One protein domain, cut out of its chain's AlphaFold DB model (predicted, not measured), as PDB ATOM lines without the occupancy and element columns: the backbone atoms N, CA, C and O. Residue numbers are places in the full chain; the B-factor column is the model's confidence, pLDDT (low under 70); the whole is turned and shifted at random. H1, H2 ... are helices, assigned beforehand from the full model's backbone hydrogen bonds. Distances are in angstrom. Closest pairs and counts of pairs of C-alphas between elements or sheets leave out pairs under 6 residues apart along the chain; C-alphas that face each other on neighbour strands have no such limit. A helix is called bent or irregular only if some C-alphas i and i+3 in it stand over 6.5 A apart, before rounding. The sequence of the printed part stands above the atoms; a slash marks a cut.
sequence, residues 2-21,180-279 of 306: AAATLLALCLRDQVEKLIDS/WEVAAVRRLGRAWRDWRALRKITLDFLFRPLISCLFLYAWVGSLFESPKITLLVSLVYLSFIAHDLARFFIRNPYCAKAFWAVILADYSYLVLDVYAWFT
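What this domain is: This is residues 2 to 21 and 180 to 279 of the 306 residues of an uncharacterized protein of Magnaporthiopsis poae (strain ATCC 64411 / 73-15) (UniProt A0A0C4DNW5). Helices make a triangle: H3 and H4 meet near their ends as a V, and H5 with H6 turns back from the far end of H4 to reach the first part of H3, so that two long sides and a two-piece third side are joined at three corners. H1 starts at the corner of H3 and H4 and slants away over one face of the triangle, while H2 crosses H5 on the side away from H3. Residues 197 to 203, of which 203 belongs to H3, stand free. The printed part has 120 residues with six named helices, H1 to H6 in order along the chain, and no named strand; the class is all helix. The whole is compact, with a radius of gyration of the C-alphas of 15.5 A and spans of 42 by 33 by 28 A.

Where its parts are: H1 is residues 2 to 21, from C-alpha 2 at (22.190, -16.615, -23.827) to C-alpha 21, 28.6 A long. After the cut, H2 is residues 180 to 191, beginning at C-alpha 180 at (43.760, 11.245, -29.460), and is 16.4 A long. H3, residues 203 to 225, is 31.4 A long; it has a kink of 41 degrees near residue 210 and is irregular, with C-alphas 206 and 209 at 7.4 A. H4, residues 227 to 251, is the longest helix by residues, at 25 residues and 35.8 A. H5, residues 253 to 267, is 20.9 A long and irregular, with C-alphas 257 and 260 at 8.3 A. H6, residues 269 to 278, is 13.8 A long and ends at C-alpha 278 at (41.283, -7.956, -43.216); it is neither bent nor irregular, but only just: C-alphas 270 and 273 are 6.1 A apart.

How they stand to each other: H3 is the hub and touches three other helices. With residues 215 to 225 alone it touches residues 2 to 9 of H1, at a steep tilt of 44 degrees, opposite ways; their closest C-alphas, of Ala 3 and Ser 222, are 4.5 A apart. With residues 219 to 223 it touches residues 230 to 231 of H4 at a steep tilt of 51 degrees, opposite ways, the closest C-alphas being those of Leu 223 and Thr 230 at 5.8 A. With residues 205 to 212 it touches H6 at a steep tilt of 49 degrees, opposite ways, closest at the C-alphas of Pro 209 and Val 274, 5.9 A. H1 and H4 only just touch, with 3 pairs of C-alphas within 8 A, at a shallow tilt of 28 degrees, the same way; the C-alphas of Ala 3 and Thr 230 are closest, at 7.0 A. The helix packing is mostly crossed: of 5 touching pairs, 1 is at a shallow tilt. H4 and H5 are close but not clearly touching, with the closest C-alphas, of Phe 249 and Ala 256, at 6.1 A. H5 touches H2 at a steep tilt of 68 degrees, only just short of about perpendicular, the same way; the C-alphas of Ala 183 and Ala 265 are closest, at 5.1 A. H5 and H6 meet only through their link. H3 and H5 are apart, as are, among others, H1 and H5. In H1, H2 and H4 every O i to N i+4 pair is within hydrogen-bond range; the counts are 16 of 19 in H3, 5 of 6 in H6 and 5 of 11 in H5, where 9 of 12 O i to N i+3 pairs are within range.

The domain as a whole: The two C-alphas farthest apart are those of Glu 225 and Tyr 254, at 42.3 A. Residues 22 to 179 are not printed, and C-alphas 21 and 180 are 27.8 A apart across this cut. The link from H2 to H3, 11 residues, is long; those from H3 to H4, H4 to H5 and H5 to H6 are tight. The mean pLDDT of the printed part is 83.3, and residues 191 to 205 are under 70.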
ATOM      1  N   ALA A   2      21.443 -17.869 -23.783       84.31
ATOM      2  CA  ALA A   2      22.190 -16.615 -23.827       84.31
ATOM      3  C   ALA A   2      22.510 -16.037 -22.435       84.31
ATOM      4  O   ALA A   2      23.631 -15.582 -22.225       84.31
ATOM      5  N   ALA A   3      21.588 -16.123 -21.466       82.75
ATOM      6  CA  ALA A   3      21.836 -15.627 -20.104       82.75
ATOM      7  C   ALA A   3      22.954 -16.388 -19.369       82.75
ATOM      8  O   ALA A   3      23.799 -15.783 -18.707       82.75
ATOM      9  N   ALA A   4      23.004 -17.713 -19.526       85.56
ATOM     10  CA  ALA A   4      24.074 -18.539 -18.968       85.56
ATOM     11  C   ALA A   4      25.420 -18.238 -19.647       85.56
ATOM     12  O   ALA A   4      26.432 -18.083 -18.964       85.56
ATOM     13  N   THR A   5      25.423 -18.079 -20.974       86.44
ATOM     14  CA  THR A   5      26.611 -17.673 -21.739       86.44
ATOM     15  C   THR A   5      27.121 -16.299 -21.305       86.44
ATOM     16  O   THR A   5      28.322 -16.127 -21.104       86.44
ATOM     17  N   LEU A   6      26.223 -15.329 -21.110       86.94
ATOM     18  CA  LEU A   6      26.559 -13.986 -20.648       86.94
ATOM     19  C   LEU A   6      27.228 -14.026 -19.268       86.94
ATOM     20  O   LEU A   6      28.313 -13.471 -19.092       86.94
ATOM     21  N   LEU A   7      26.619 -14.732 -18.312       85.62
ATOM     22  CA  LEU A   7      27.181 -14.915 -16.974       85.62
ATOM     23  C   LEU A   7      28.554 -15.592 -17.025       85.62
ATOM     24  O   LEU A   7      29.486 -15.117 -16.379       85.62
ATOM     25  N   ALA A   8      28.708 -16.652 -17.823       86.19
ATOM     26  CA  ALA A   8      29.976 -17.359 -17.975       86.19
ATOM     27  C   ALA A   8      31.083 -16.454 -18.540       86.19
ATOM     28  O   ALA A   8      32.199 -16.447 -18.019       86.19
ATOM     29  N   LEU A   9      30.781 -15.648 -19.563       85.00
ATOM     30  CA  LEU A   9      31.741 -14.718 -20.165       85.00
ATOM     31  C   LEU A   9      32.109 -13.572 -19.210       85.00
ATOM     32  O   LEU A   9      33.287 -13.233 -19.090       85.00
ATOM     33  N   CYS A  10      31.142 -13.023 -18.470       84.75
ATOM     34  CA  CYS A  10      31.410 -12.028 -17.431       84.75
ATOM     35  C   CYS A  10      32.262 -12.605 -16.290       84.75
ATOM     36  O   CYS A  10      33.211 -11.957 -15.852       84.75
ATOM     37  N   LEU A  11      31.964 -13.821 -15.823       85.19
ATOM     38  CA  LEU A  11      32.744 -14.498 -14.785       85.19
ATOM     39  C   LEU A  11      34.171 -14.777 -15.250       85.19
ATOM     40  O   LEU A  11      35.111 -14.489 -14.512       85.19
ATOM     41  N   ARG A  12      34.344 -15.263 -16.485       83.12
ATOM     42  CA  ARG A  12      35.664 -15.453 -17.094       83.12
ATOM     43  C   ARG A  12      36.480 -14.162 -17.048       83.12
ATOM     44  O   ARG A  12      37.619 -14.192 -16.593       83.12
ATOM     45  N   ASP A  13      35.898 -13.035 -17.458       79.12
ATOM     46  CA  ASP A  13      36.592 -11.742 -17.448       79.12
ATOM     47  C   ASP A  13      37.042 -11.323 -16.035       79.12
ATOM     48  O   ASP A  13      38.150 -10.807 -15.860       79.12
ATOM     49  N   GLN A  14      36.221 -11.581 -15.010       79.94
ATOM     50  CA  GLN A  14      36.582 -11.303 -13.613       79.94
ATOM     51  C   GLN A  14      37.676 -12.243 -13.092       79.94
ATOM     52  O   GLN A  14      38.601 -11.792 -12.415       79.94
ATOM     53  N   VAL A  15      37.609 -13.533 -13.429       81.56
ATOM     54  CA  VAL A  15      38.638 -14.518 -13.067       81.56
ATOM     55  C   VAL A  15      39.977 -14.152 -13.703       81.56
ATOM     56  O   VAL A  15      40.990 -14.130 -13.006       81.56
ATOM     57  N   GLU A  16      39.987 -13.784 -14.986       77.62
ATOM     58  CA  GLU A  16      41.191 -13.310 -15.678       77.62
ATOM     59  C   GLU A  16      41.777 -12.074 -14.976       77.62
ATOM     60  O   GLU A  16      42.955 -12.073 -14.634       77.62
ATOM     61  N   LYS A  17      40.955 -11.067 -14.633       74.31
ATOM     62  CA  LYS A  17      41.413  -9.883 -13.872       74.31
ATOM     63  C   LYS A  17      42.040 -10.246 -12.524       74.31
ATOM     64  O   LYS A  17      43.027  -9.633 -12.114       74.31
ATOM     65  N   LEU A  18      41.464 -11.214 -11.810       77.25
ATOM     66  CA  LEU A  18      41.985 -11.670 -10.521       77.25
ATOM     67  C   LEU A  18      43.339 -12.365 -10.680       77.25
ATOM     68  O   LEU A  18      44.269 -12.037  -9.940       77.25
ATOM     69  N   ILE A  19      43.458 -13.275 -11.650       78.56
ATOM     70  CA  ILE A  19      44.711 -13.963 -11.988       78.56
ATOM     71  C   ILE A  19      45.790 -12.936 -12.353       78.56
ATOM     72  O   ILE A  19      46.860 -12.926 -11.742       78.56
ATOM     73  N   ASP A  20      45.471 -12.002 -13.250       72.56
ATOM     74  CA  ASP A  20      46.387 -10.952 -13.699       72.56
ATOM     75  C   ASP A  20      46.865 -10.090 -12.522       72.56
ATOM     76  O   ASP A  20      48.060  -9.835 -12.366       72.56
ATOM     77  N   SER A  21      45.951  -9.691 -11.629       71.88
ATOM     78  CA  SER A  21      46.295  -8.889 -10.451       71.88
ATOM     79  C   SER A  21      47.244  -9.607  -9.486       71.88
ATOM     80  O   SER A  21      48.057  -8.954  -8.832       71.88
ATOM     81  N   TRP A 180      42.788  12.289 -29.130       91.88
ATOM     82  CA  TRP A 180      43.760  11.245 -29.460       91.88
ATOM     83  C   TRP A 180      44.836  11.083 -28.390       91.88
ATOM     84  O   TRP A 180      45.204   9.961 -28.050       91.88
ATOM     85  N   GLU A 181      45.275  12.184 -27.785       92.69
ATOM     86  CA  GLU A 181      46.186  12.142 -26.641       92.69
ATOM     87  C   GLU A 181      45.518  11.534 -25.416       92.69
ATOM     88  O   GLU A 181      46.120  10.707 -24.736       92.69
ATOM     89  N   VAL A 182      44.249  11.865 -25.163       94.31
ATOM     90  CA  VAL A 182      43.474  11.235 -24.085       94.31
ATOM     91  C   VAL A 182      43.341   9.726 -24.311       94.31
ATOM     92  O   VAL A 182      43.569   8.942 -23.384       94.31
ATOM     93  N   ALA A 183      43.043   9.304 -25.542       92.19
ATOM     94  CA  ALA A 183      42.991   7.895 -25.919       92.19
ATOM     95  C   ALA A 183      44.356   7.196 -25.740       92.19
ATOM     96  O   ALA A 183      44.414   6.090 -25.194       92.19
ATOM     97  N   ALA A 184      45.460   7.845 -26.125       88.94
ATOM     98  CA  ALA A 184      46.817   7.325 -25.954       88.94
ATOM     99  C   ALA A 184      47.205   7.193 -24.471       88.94
ATOM    100  O   ALA A 184      47.677   6.133 -24.048       88.94
ATOM    101  N   VAL A 185      46.929   8.218 -23.654       91.69
ATOM    102  CA  VAL A 185      47.143   8.201 -22.197       91.69
ATOM    103  C   VAL A 185      46.356   7.063 -21.552       91.69
ATOM    104  O   VAL A 185      46.897   6.326 -20.722       91.69
ATOM    105  N   ARG A 186      45.096   6.864 -21.962       90.62
ATOM    106  CA  ARG A 186      44.262   5.757 -21.488       90.62
ATOM    107  C   ARG A 186      44.848   4.395 -21.861       90.62
ATOM    108  O   ARG A 186      44.982   3.533 -20.991       90.62
ATOM    109  N   ARG A 187      45.205   4.204 -23.132       84.56
ATOM    110  CA  ARG A 187      45.673   2.918 -23.669       84.56
ATOM    111  C   ARG A 187      47.029   2.515 -23.093       84.56
ATOM    112  O   ARG A 187      47.173   1.401 -22.595       84.56
ATOM    113  N   LEU A 188      48.006   3.423 -23.096       80.62
ATOM    114  CA  LEU A 188      49.345   3.155 -22.560       80.62
ATOM    115  C   LEU A 188      49.359   3.108 -21.029       80.62
ATOM    116  O   LEU A 188      50.073   2.295 -20.450       80.62
ATOM    117  N   GLY A 189      48.517   3.894 -20.346       76.38
ATOM    118  CA  GLY A 189      48.397   3.861 -18.882       76.38
ATOM    119  C   GLY A 189      47.886   2.526 -18.313       76.38
ATOM    120  O   GLY A 189      48.039   2.264 -17.110       76.38
ATOM    121  N   ARG A 190      47.294   1.681 -19.171       70.12
ATOM    122  CA  ARG A 190      46.860   0.308 -18.871       70.12
ATOM    123  C   ARG A 190      47.860  -0.769 -19.275       70.12
ATOM    124  O   ARG A 190      47.812  -1.838 -18.680       70.12
ATOM    125  N   ALA A 191      48.746  -0.507 -20.239       57.97
ATOM    126  CA  ALA A 191      49.541  -1.535 -20.919       57.97
ATOM    127  C   ALA A 191      50.375  -2.420 -19.971       57.97
ATOM    128  O   ALA A 191      50.552  -3.599 -20.246       57.97
ATOM    129  N   TRP A 192      50.822  -1.881 -18.833       52.72
ATOM    130  CA  TRP A 192      51.573  -2.623 -17.808       52.72
ATOM    131  C   TRP A 192      50.728  -3.229 -16.682       52.72
ATOM    132  O   TRP A 192      51.230  -4.014 -15.887       52.72
ATOM    133  N   ARG A 193      49.447  -2.862 -16.585       55.50
ATOM    134  CA  ARG A 193      48.505  -3.403 -15.590       55.50
ATOM    135  C   ARG A 193      47.614  -4.507 -16.144       55.50
ATOM    136  O   ARG A 193      46.768  -5.013 -15.415       55.50
ATOM    137  N   ASP A 194      47.779  -4.838 -17.415       56.03
ATOM    138  CA  ASP A 194      46.936  -5.789 -18.114       56.03
ATOM    139  C   ASP A 194      47.848  -6.845 -18.738       56.03
ATOM    140  O   ASP A 194      48.446  -6.631 -19.792       56.03
ATOM    141  N   TRP A 195      48.007  -7.984 -18.062       52.62
ATOM    142  CA  TRP A 195      48.798  -9.121 -18.556       52.62
ATOM    143  C   TRP A 195      48.296  -9.607 -19.930       52.62
ATOM    144  O   TRP A 195      49.068 -10.102 -20.755       52.62
ATOM    145  N   ARG A 196      47.025  -9.330 -20.252       51.28
ATOM    146  CA  ARG A 196      46.432  -9.503 -21.587       51.28
ATOM    147  C   ARG A 196      47.192  -8.760 -22.688       51.28
ATOM    148  O   ARG A 196      47.161  -9.202 -23.831       51.28
ATOM    149  N   ALA A 197      47.886  -7.660 -22.377       47.12
ATOM    150  CA  ALA A 197      48.719  -6.929 -23.329       47.12
ATOM    151  C   ALA A 197      50.009  -7.680 -23.703       47.12
ATOM    152  O   ALA A 197      50.433  -7.578 -24.851       47.12
ATOM    153  N   LEU A 198      50.583  -8.469 -22.787       48.91
ATOM    154  CA  LEU A 198      51.730  -9.351 -23.052       48.91
ATOM    155  C   LEU A 198      51.288 -10.660 -23.727       48.91
ATOM    156  O   LEU A 198      51.985 -11.196 -24.583       48.91
ATOM    157  N   ARG A 199      50.065 -11.118 -23.432       50.66
ATOM    158  CA  ARG A 199      49.426 -12.283 -24.066       50.66
ATOM    159  C   ARG A 199      48.991 -12.038 -25.526       50.66
ATOM    160  O   ARG A 199      48.553 -12.971 -26.195       50.66
ATOM    161  N   LYS A 200      49.192 -10.824 -26.067       50.94
ATOM    162  CA  LYS A 200      48.934 -10.442 -27.477       50.94
ATOM    163  C   LYS A 200      49.753 -11.214 -28.524       50.94
ATOM    164  O   LYS A 200      49.569 -10.986 -29.712       50.94
ATOM    165  N   ILE A 201      50.614 -12.138 -28.099       51.50
ATOM    166  CA  ILE A 201      51.368 -13.050 -28.971       51.50
ATOM    167  C   ILE A 201      50.654 -14.423 -29.120       51.50
ATOM    168  O   ILE A 201      51.161 -15.319 -29.784       51.50
ATOM    169  N   THR A 202      49.450 -14.615 -28.559       55.16
ATOM    170  CA  THR A 202      48.734 -15.915 -28.580       55.16
ATOM    171  C   THR A 202      47.484 -15.961 -29.474       55.16
ATOM    172  O   THR A 202      46.949 -14.930 -29.888       55.16
ATOM    173  N   LEU A 203      46.990 -17.193 -29.710       59.94
ATOM    174  CA  LEU A 203      45.718 -17.555 -30.366       59.94
ATOM    175  C   LEU A 203      44.515 -16.706 -29.913       59.94
ATOM    176  O   LEU A 203      43.579 -16.514 -30.685       59.94
ATOM    177  N   ASP A 204      44.544 -16.157 -28.696       66.38
ATOM    178  CA  ASP A 204      43.481 -15.297 -28.174       66.38
ATOM    179  C   ASP A 204      43.246 -14.054 -29.036       66.38
ATOM    180  O   ASP A 204      42.103 -13.628 -29.158       66.38
ATOM    181  N   PHE A 205      44.286 -13.490 -29.665       68.25
ATOM    182  CA  PHE A 205      44.118 -12.374 -30.601       68.25
ATOM    183  C   PHE A 205      43.375 -12.817 -31.865       68.25
ATOM    184  O   PHE A 205      42.455 -12.136 -32.314       68.25
ATOM    185  N   LEU A 206      43.727 -13.994 -32.397       74.94
ATOM    186  CA  LEU A 206      43.084 -14.551 -33.583       74.94
ATOM    187  C   LEU A 206      41.614 -14.867 -33.333       74.94
ATOM    188  O   LEU A 206      40.820 -14.619 -34.222       74.94
ATOM    189  N   PHE A 207      41.230 -15.358 -32.154       82.06
ATOM    190  CA  PHE A 207      39.833 -15.698 -31.852       82.06
ATOM    191  C   PHE A 207      39.028 -14.559 -31.215       82.06
ATOM    192  O   PHE A 207      37.817 -14.693 -31.021       82.06
ATOM    193  N   ARG A 208      39.662 -13.424 -30.900       82.44
ATOM    194  CA  ARG A 208      39.022 -12.313 -30.185       82.44
ATOM    195  C   ARG A 208      37.773 -11.767 -30.868       82.44
ATOM    196  O   ARG A 208      36.792 -11.539 -30.153       82.44
ATOM    197  N   PRO A 209      37.738 -11.592 -32.202       87.06
ATOM    198  CA  PRO A 209      36.519 -11.129 -32.850       87.06
ATOM    199  C   PRO A 209      35.378 -12.148 -32.748       87.06
ATOM    200  O   PRO A 209      34.249 -11.748 -32.484       87.06
ATOM    201  N   LEU A 210      35.659 -13.459 -32.828       87.75
ATOM    202  CA  LEU A 210      34.633 -14.497 -32.625       87.75
ATOM    203  C   LEU A 210      34.066 -14.460 -31.203       87.75
ATOM    204  O   LEU A 210      32.850 -14.496 -31.018       87.75
ATOM    205  N   ILE A 211      34.940 -14.343 -30.199       85.00
ATOM    206  CA  ILE A 211      34.530 -14.216 -28.793       85.00
ATOM    207  C   ILE A 211      33.694 -12.943 -28.597       85.00
ATOM    208  O   ILE A 211      32.693 -12.970 -27.885       85.00
ATOM    209  N   SER A 212      34.065 -11.843 -29.256       85.94
ATOM    210  CA  SER A 212      33.334 -10.572 -29.190       85.94
ATOM    211  C   SER A 212      31.941 -10.687 -29.810       85.94
ATOM    212  O   SER A 212      30.969 -10.255 -29.195       85.94
ATOM    213  N   CYS A 213      31.811 -11.338 -30.971       89.19
ATOM    214  CA  CYS A 213      30.516 -11.631 -31.590       89.19
ATOM    215  C   CYS A 213      29.636 -12.499 -30.682       89.19
ATOM    216  O   CYS A 213      28.461 -12.188 -30.486       89.19
ATOM    217  N   LEU A 214      30.207 -13.547 -30.076       89.38
ATOM    218  CA  LEU A 214      29.496 -14.389 -29.112       89.38
ATOM    219  C   LEU A 214      29.031 -13.579 -27.895       89.38
ATOM    220  O   LEU A 214      27.915 -13.772 -27.422       89.38
ATOM    221  N   PHE A 215      29.863 -12.662 -27.401       88.69
ATOM    222  CA  PHE A 215      29.520 -11.823 -26.257       88.69
ATOM    223  C   PHE A 215      28.399 -10.832 -26.591       88.69
ATOM    224  O   PHE A 215      27.459 -10.702 -25.811       88.69
ATOM    225  N   LEU A 216      28.440 -10.197 -27.767       89.44
ATOM    226  CA  LEU A 216      27.361  -9.330 -28.258       89.44
ATOM    227  C   LEU A 216      26.048 -10.105 -28.426       89.44
ATOM    228  O   LEU A 216      25.004  -9.649 -27.962       89.44
ATOM    229  N   TYR A 217      26.107 -11.301 -29.019       91.81
ATOM    230  CA  TYR A 217      24.952 -12.191 -29.118       91.81
ATOM    231  C   TYR A 217      24.400 -12.557 -27.735       91.81
ATOM    232  O   TYR A 217      23.194 -12.476 -27.520       91.81
ATOM    233  N   ALA A 218      25.267 -12.913 -26.782       91.31
ATOM    234  CA  ALA A 218      24.855 -13.266 -25.427       91.31
ATOM    235  C   ALA A 218      24.163 -12.092 -24.717       91.31
ATOM    236  O   ALA A 218      23.126 -12.296 -24.091       91.31
ATOM    237  N   TRP A 219      24.674 -10.865 -24.863       90.31
ATOM    238  CA  TRP A 219      24.024  -9.663 -24.332       90.31
ATOM    239  C   TRP A 219      22.628  -9.450 -24.921       90.31
ATOM    240  O   TRP A 219      21.664  -9.315 -24.168       90.31
ATOM    241  N   VAL A 220      22.507  -9.457 -26.251       92.44
ATOM    242  CA  VAL A 220      21.229  -9.219 -26.937       92.44
ATOM    243  C   VAL A 220      20.237 -10.342 -26.640       92.44
ATOM    244  O   VAL A 220      19.121 -10.076 -26.207       92.44
ATOM    245  N   GLY A 221      20.643 -11.602 -26.797       91.69
ATOM    246  CA  GLY A 221      19.792 -12.760 -26.531       91.69
ATOM    247  C   GLY A 221      19.326 -12.824 -25.075       91.69
ATOM    248  O   GLY A 221      18.159 -13.104 -24.813       91.69
ATOM    249  N   SER A 222      20.198 -12.492 -24.117       93.00
ATOM    250  CA  SER A 222      19.856 -12.504 -22.690       93.00
ATOM    251  C   SER A 222      18.823 -11.433 -22.323       93.00
ATOM    252  O   SER A 222      18.030 -11.645 -21.402       93.00
ATOM    253  N   LEU A 223      18.773 -10.298 -23.035       93.06
ATOM    254  CA  LEU A 223      17.723  -9.291 -22.829       93.06
ATOM    255  C   LEU A 223      16.328  -9.860 -23.120       93.06
ATOM    256  O   LEU A 223      15.392  -9.553 -22.384       93.06
ATOM    257  N   PHE A 224      16.203 -10.713 -24.139       92.88
ATOM    258  CA  PHE A 224      14.935 -11.351 -24.497       92.88
ATOM    259  C   PHE A 224      14.632 -12.587 -23.639       92.88
ATOM    260  O   PHE A 224      13.485 -12.793 -23.255       92.88
ATOM    261  N   GLU A 225      15.642 -13.396 -23.301       93.25
ATOM    262  CA  GLU A 225      15.456 -14.611 -22.492       93.25
ATOM    263  C   GLU A 225      15.203 -14.318 -21.005       93.25
ATOM    264  O   GLU A 225      14.448 -15.026 -20.339       93.25
ATOM    265  N   SER A 226      15.910 -13.346 -20.423       92.81
ATOM    266  CA  SER A 226      15.947 -13.119 -18.972       92.81
ATOM    267  C   SER A 226      16.273 -11.657 -18.633       92.81
ATOM    268  O   SER A 226      17.330 -11.366 -18.064       92.81
ATOM    269  N   PRO A 227      15.363 -10.708 -18.922       92.81
ATOM    270  CA  PRO A 227      15.635  -9.270 -18.827       92.81
ATOM    271  C   PRO A 227      16.054  -8.813 -17.424       92.81
ATOM    272  O   PRO A 227      16.940  -7.974 -17.293       92.81
ATOM    273  N   LYS A 228      15.473  -9.392 -16.363       92.00
ATOM    274  CA  LYS A 228      15.809  -9.039 -14.969       92.00
ATOM    275  C   LYS A 228      17.255  -9.399 -14.611       92.00
ATOM    276  O   LYS A 228      17.956  -8.589 -14.014       92.00
ATOM    277  N   ILE A 229      17.697 -10.602 -14.991       88.19
ATOM    278  CA  ILE A 229      19.069 -11.068 -14.749       88.19
ATOM    279  C   ILE A 229      20.036 -10.232 -15.579       88.19
ATOM    280  O   ILE A 229      21.032  -9.745 -15.052       88.19
ATOM    281  N   THR A 230      19.715 -10.002 -16.853       91.25
ATOM    282  CA  THR A 230      20.545  -9.188 -17.745       91.25
ATOM    283  C   THR A 230      20.719  -7.778 -17.212       91.25
ATOM    284  O   THR A 230      21.847  -7.309 -17.142       91.25
ATOM    285  N   LEU A 231      19.643  -7.131 -16.752       91.00
ATOM    286  CA  LEU A 231      19.715  -5.796 -16.164       91.00
ATOM    287  C   LEU A 231      20.604  -5.771 -14.914       91.00
ATOM    288  O   LEU A 231      21.428  -4.871 -14.773       91.00
ATOM    289  N   LEU A 232      20.493  -6.774 -14.035       91.12
ATOM    290  CA  LEU A 232      21.363  -6.897 -12.862       91.12
ATOM    291  C   LEU A 232      22.838  -7.045 -13.266       91.12
ATOM    292  O   LEU A 232      23.696  -6.332 -12.746       91.12
ATOM    293  N   VAL A 233      23.136  -7.932 -14.218       88.44
ATOM    294  CA  VAL A 233      24.499  -8.133 -14.732       88.44
ATOM    295  C   VAL A 233      25.017  -6.862 -15.408       88.44
ATOM    296  O   VAL A 233      26.163  -6.485 -15.175       88.44
ATOM    297  N   SER A 234      24.186  -6.154 -16.179       88.56
ATOM    298  CA  SER A 234      24.524  -4.858 -16.776       88.56
ATOM    299  C   SER A 234      24.851  -3.816 -15.712       88.56
ATOM    300  O   SER A 234      25.861  -3.136 -15.844       88.56
ATOM    301  N   LEU A 235      24.055  -3.703 -14.645       91.44
ATOM    302  CA  LEU A 235      24.318  -2.764 -13.548       91.44
ATOM    303  C   LEU A 235      25.658  -3.058 -12.871       91.44
ATOM    304  O   LEU A 235      26.471  -2.151 -12.685       91.44
ATOM    305  N   VAL A 236      25.926  -4.329 -12.566       88.69
ATOM    306  CA  VAL A 236      27.213  -4.760 -12.006       88.69
ATOM    307  C   VAL A 236      28.355  -4.429 -12.972       88.69
ATOM    308  O   VAL A 236      29.341  -3.810 -12.574       88.69
ATOM    309  N   TYR A 237      28.219  -4.765 -14.253       85.62
ATOM    310  CA  TYR A 237      29.241  -4.520 -15.269       85.62
ATOM    311  C   TYR A 237      29.525  -3.019 -15.466       85.62
ATOM    312  O   TYR A 237      30.684  -2.595 -15.467       85.62
ATOM    313  N   LEU A 238      28.475  -2.197 -15.544       89.31
ATOM    314  CA  LEU A 238      28.566  -0.738 -15.633       89.31
ATOM    315  C   LEU A 238      29.191  -0.127 -14.377       89.31
ATOM    316  O   LEU A 238      29.965   0.819 -14.502       89.31
ATOM    317  N   SER A 239      28.939  -0.682 -13.187       90.38
ATOM    318  CA  SER A 239      29.569  -0.200 -11.949       90.38
ATOM    319  C   SER A 239      31.096  -0.353 -11.977       90.38
ATOM    320  O   SER A 239      31.819   0.566 -11.586       90.38
ATOM    321  N   PHE A 240      31.608  -1.460 -12.530       85.38
ATOM    322  CA  PHE A 240      33.047  -1.669 -12.697       85.38
ATOM    323  C   PHE A 240      33.659  -0.688 -13.697       85.38
ATOM    324  O   PHE A 240      34.736  -0.147 -13.440       85.38
ATOM    325  N   ILE A 241      32.972  -0.441 -14.817       85.75
ATOM    326  CA  ILE A 241      33.394   0.549 -15.815       85.75
ATOM    327  C   ILE A 241      33.419   1.946 -15.187       85.75
ATOM    328  O   ILE A 241      34.426   2.643 -15.291       85.75
ATOM    329  N   ALA A 242      32.353   2.339 -14.488       90.56
ATOM    330  CA  ALA A 242      32.240   3.645 -13.848       90.56
ATOM    331  C   ALA A 242      33.336   3.866 -12.797       90.56
ATOM    332  O   ALA A 242      34.015   4.892 -12.824       90.56
ATOM    333  N   HIS A 243      33.572   2.887 -11.919       89.69
ATOM    334  CA  HIS A 243      34.639   2.953 -10.918       89.69
ATOM    335  C   HIS A 243      36.024   3.095 -11.565       89.69
ATOM    336  O   HIS A 243      36.892   3.837 -11.100       89.69
ATOM    337  N   ASP A 244      36.257   2.385 -12.663       86.69
ATOM    338  CA  ASP A 244      37.516   2.459 -13.375       86.69
ATOM    339  C   ASP A 244      37.731   3.806 -14.094       86.69
ATOM    340  O   ASP A 244      38.816   4.393 -13.985       86.69
ATOM    341  N   LEU A 245      36.701   4.319 -14.769       90.06
ATOM    342  CA  LEU A 245      36.714   5.645 -15.385       90.06
ATOM    343  C   LEU A 245      36.932   6.734 -14.328       90.06
ATOM    344  O   LEU A 245      37.792   7.594 -14.514       90.06
ATOM    345  N   ALA A 246      36.245   6.651 -13.185       91.75
ATOM    346  CA  ALA A 246      36.427   7.578 -12.072       91.75
ATOM    347  C   ALA A 246      37.890   7.614 -11.602       91.75
ATOM    348  O   ALA A 246      38.493   8.683 -11.540       91.75
ATOM    349  N   ARG A 247      38.520   6.451 -11.371       90.75
ATOM    350  CA  ARG A 247      39.950   6.383 -11.006       90.75
ATOM    351  C   ARG A 247      40.869   6.995 -12.063       90.75
ATOM    352  O   ARG A 247      41.907   7.557 -11.713       90.75
ATOM    353  N   PHE A 248      40.532   6.859 -13.344       91.31
ATOM    354  CA  PHE A 248      41.312   7.453 -14.427       91.31
ATOM    355  C   PHE A 248      41.224   8.982 -14.424       91.31
ATOM    356  O   PHE A 248      42.268   9.632 -14.477       91.31
ATOM    357  N   PHE A 249      40.018   9.544 -14.307       93.50
ATOM    358  CA  PHE A 249      39.814  10.996 -14.303       93.50
ATOM    359  C   PHE A 249      40.294  11.665 -13.015       93.50
ATOM    360  O   PHE A 249      40.812  12.771 -13.084       93.50
ATOM    361  N   ILE A 250      40.241  10.979 -11.868       93.06
ATOM    362  CA  ILE A 250      40.869  11.465 -10.627       93.06
ATOM    363  C   ILE A 250      42.383  11.642 -10.819       93.06
ATOM    364  O   ILE A 250      42.963  12.610 -10.340       93.06
ATOM    365  N   ARG A 251      43.036  10.724 -11.541       91.25
ATOM    366  CA  ARG A 251      44.482  10.798 -11.819       91.25
ATOM    367  C   ARG A 251      44.837  11.754 -12.957       91.25
ATOM    368  O   ARG A 251      45.955  12.249 -12.990       91.25
ATOM    369  N   ASN A 252      43.919  11.971 -13.897       93.00
ATOM    370  CA  ASN A 252      44.135  12.771 -15.103       93.00
ATOM    371  C   ASN A 252      42.933  13.710 -15.324       93.00
ATOM    372  O   ASN A 252      42.167  13.510 -16.273       93.00
ATOM    373  N   PRO A 253      42.728  14.722 -14.462       93.69
ATOM    374  CA  PRO A 253      41.547  15.588 -14.534       93.69
ATOM    375  C   PRO A 253      41.476  16.364 -15.855       93.69
ATOM    376  O   PRO A 253      40.393  16.597 -16.389       93.69
ATOM    377  N   TYR A 254      42.630  16.680 -16.449       93.69
ATOM    378  CA  TYR A 254      42.728  17.345 -17.748       93.69
ATOM    379  C   TYR A 254      42.139  16.525 -18.910       93.69
ATOM    380  O   TYR A 254      41.752  17.103 -19.921       93.69
ATOM    381  N   CYS A 255      41.991  15.202 -18.771       94.31
ATOM    382  CA  CYS A 255      41.387  14.343 -19.793       94.31
ATOM    383  C   CYS A 255      39.846  14.379 -19.804       94.31
ATOM    384  O   CYS A 255      39.236  13.832 -20.723       94.31
ATOM    385  N   ALA A 256      39.199  14.975 -18.793       91.06
ATOM    386  CA  ALA A 256      37.756  14.837 -18.574       91.06
ATOM    387  C   ALA A 256      36.896  15.367 -19.735       91.06
ATOM    388  O   ALA A 256      35.877  14.764 -20.067       91.06
ATOM    389  N   LYS A 257      37.320  16.446 -20.408       90.56
ATOM    390  CA  LYS A 257      36.566  17.014 -21.543       90.56
ATOM    391  C   LYS A 257      36.457  16.059 -22.733       90.56
ATOM    392  O   LYS A 257      35.464  16.098 -23.451       90.56
ATOM    393  N   ALA A 258      37.438  15.178 -22.918       93.25
ATOM    394  CA  ALA A 258      37.429  14.162 -23.965       93.25
ATOM    395  C   ALA A 258      37.130  12.765 -23.397       93.25
ATOM    396  O   ALA A 258      37.727  11.774 -23.817       93.25
ATOM    397  N   PHE A 259      36.201  12.657 -22.436       91.75
ATOM    398  CA  PHE A 259      35.858  11.372 -21.814       91.75
ATOM    399  C   PHE A 259      35.425  10.306 -22.834       91.75
ATOM    400  O   PHE A 259      35.739   9.128 -22.673       91.75
ATOM    401  N   TRP A 260      34.749  10.713 -23.910       92.69
ATOM    402  CA  TRP A 260      34.323   9.816 -24.981       92.69
ATOM    403  C   TRP A 260      35.513   9.129 -25.663       92.69
ATOM    404  O   TRP A 260      35.396   7.978 -26.078       92.69
ATOM    405  N   ALA A 261      36.680   9.778 -25.718       93.94
ATOM    406  CA  ALA A 261      37.892   9.199 -26.285       93.94
ATOM    407  C   ALA A 261      38.470   8.088 -25.398       93.94
ATOM    408  O   ALA A 261      39.067   7.139 -25.902       93.94
ATOM    409  N   VAL A 262      38.245   8.162 -24.081       91.81
ATOM    410  CA  VAL A 262      38.588   7.092 -23.130       91.81
ATOM    411  C   VAL A 262      37.740   5.852 -23.406       91.81
ATOM    412  O   VAL A 262      38.277   4.750 -23.497       91.81
ATOM    413  N   ILE A 263      36.431   6.042 -23.597       90.00
ATOM    414  CA  ILE A 263      35.502   4.960 -23.955       90.00
ATOM    415  C   ILE A 263      35.904   4.369 -25.308       90.00
ATOM    416  O   ILE A 263      36.063   3.156 -25.432       90.00
ATOM    417  N   LEU A 264      36.147   5.217 -26.309       90.12
ATOM    418  CA  LEU A 264      36.591   4.770 -27.625       90.12
ATOM    419  C   LEU A 264      37.892   3.964 -27.534       90.12
ATOM    420  O   LEU A 264      37.990   2.903 -28.140       90.12
ATOM    421  N   ALA A 265      38.874   4.406 -26.744       88.50
ATOM    422  CA  ALA A 265      40.125   3.676 -26.559       88.50
ATOM    423  C   ALA A 265      39.901   2.271 -25.977       88.50
ATOM    424  O   ALA A 265      40.491   1.310 -26.478       88.50
ATOM    425  N   ASP A 266      39.027   2.143 -24.975       86.25
ATOM    426  CA  ASP A 266      38.733   0.869 -24.312       86.25
ATOM    427  C   ASP A 266      37.952  -0.109 -25.205       86.25
ATOM    428  O   ASP A 266      38.162  -1.317 -25.100       86.25
ATOM    429  N   TYR A 267      37.081   0.391 -26.090       86.25
ATOM    430  CA  TYR A 267      36.180  -0.436 -26.911       86.25
ATOM    431  C   TYR A 267      36.519  -0.473 -28.405       86.25
ATOM    432  O   TYR A 267      35.889  -1.215 -29.157       86.25
ATOM    433  N   SER A 268      37.551   0.252 -28.841       86.75
ATOM    434  CA  SER A 268      38.005   0.277 -30.240       86.75
ATOM    435  C   SER A 268      38.327  -1.110 -30.802       86.75
ATOM    436  O   SER A 268      38.202  -1.316 -32.006       86.75
ATOM    437  N   TYR A 269      38.683  -2.078 -29.950       83.69
ATOM    438  CA  TYR A 269      38.969  -3.458 -30.350       83.69
ATOM    439  C   TYR A 269      37.796  -4.144 -31.067       83.69
ATOM    440  O   TYR A 269      38.033  -4.993 -31.917       83.69
ATOM    441  N   LEU A 270      36.546  -3.747 -30.792       85.56
ATOM    442  CA  LEU A 270      35.364  -4.297 -31.470       85.56
ATOM    443  C   LEU A 270      35.403  -4.070 -32.987       85.56
ATOM    444  O   LEU A 270      34.880  -4.878 -33.746       85.56
ATOM    445  N   VAL A 271      36.040  -2.978 -33.418       87.00
ATOM    446  CA  VAL A 271      36.227  -2.638 -34.832       87.00
ATOM    447  C   VAL A 271      37.639  -2.997 -35.283       87.00
ATOM    448  O   VAL A 271      37.819  -3.625 -36.324       87.00
ATOM    449  N   LEU A 272      38.650  -2.626 -34.493       84.31
ATOM    450  CA  LEU A 272      40.054  -2.785 -34.863       84.31
ATOM    451  C   LEU A 272      40.486  -4.247 -34.961       84.31
ATOM    452  O   LEU A 272      41.285  -4.552 -35.838       84.31
ATOM    453  N   ASP A 273      39.972  -5.149 -34.119       84.88
ATOM    454  CA  ASP A 273      40.365  -6.564 -34.180       84.88
ATOM    455  C   ASP A 273      39.787  -7.231 -35.450       84.88
ATOM    456  O   ASP A 273      40.465  -8.027 -36.096       84.88
ATOM    457  N   VAL A 274      38.574  -6.847 -35.872       85.69
ATOM    458  CA  VAL A 274      37.979  -7.289 -37.150       85.69
ATOM    459  C   VAL A 274      38.744  -6.695 -38.332       85.69
ATOM    460  O   VAL A 274      39.114  -7.408 -39.260       85.69
ATOM    461  N   TYR A 275      39.029  -5.393 -38.289       85.50
ATOM    462  CA  TYR A 275      39.836  -4.724 -39.308       85.50
ATOM    463  C   TYR A 275      41.234  -5.347 -39.436       85.50
ATOM    464  O   TYR A 275      41.746  -5.507 -40.546       85.50
ATOM    465  N   ALA A 276      41.840  -5.752 -38.316       82.56
ATOM    466  CA  ALA A 276      43.136  -6.417 -38.297       82.56
ATOM    467  C   ALA A 276      43.116  -7.731 -39.090       82.56
ATOM    468  O   ALA A 276      44.065  -7.981 -39.823       82.56
ATOM    469  N   TRP A 277      42.040  -8.530 -39.032       83.44
ATOM    470  CA  TRP A 277      41.905  -9.736 -39.864       83.44
ATOM    471  C   TRP A 277      41.958  -9.430 -41.364       83.44
ATOM    472  O   TRP A 277      42.663 -10.114 -42.103       83.44
ATOM    473  N   PHE A 278      41.272  -8.375 -41.810       84.81
ATOM    474  CA  PHE A 278      41.283  -7.956 -43.216       84.81
ATOM    475  C   PHE A 278      42.609  -7.322 -43.652       84.81
ATOM    476  O   PHE A 278      42.869  -7.184 -44.845       84.81
ATOM    477  N   THR A 279      43.462  -6.946 -42.699       79.75
ATOM    478  CA  THR A 279      44.741  -6.274 -42.949       79.75
ATOM    479  C   THR A 279      45.955  -7.080 -42.491       79.75
ATOM    480  O   THR A 279      47.060  -6.545 -42.480       79.75
TER     481      THR A 279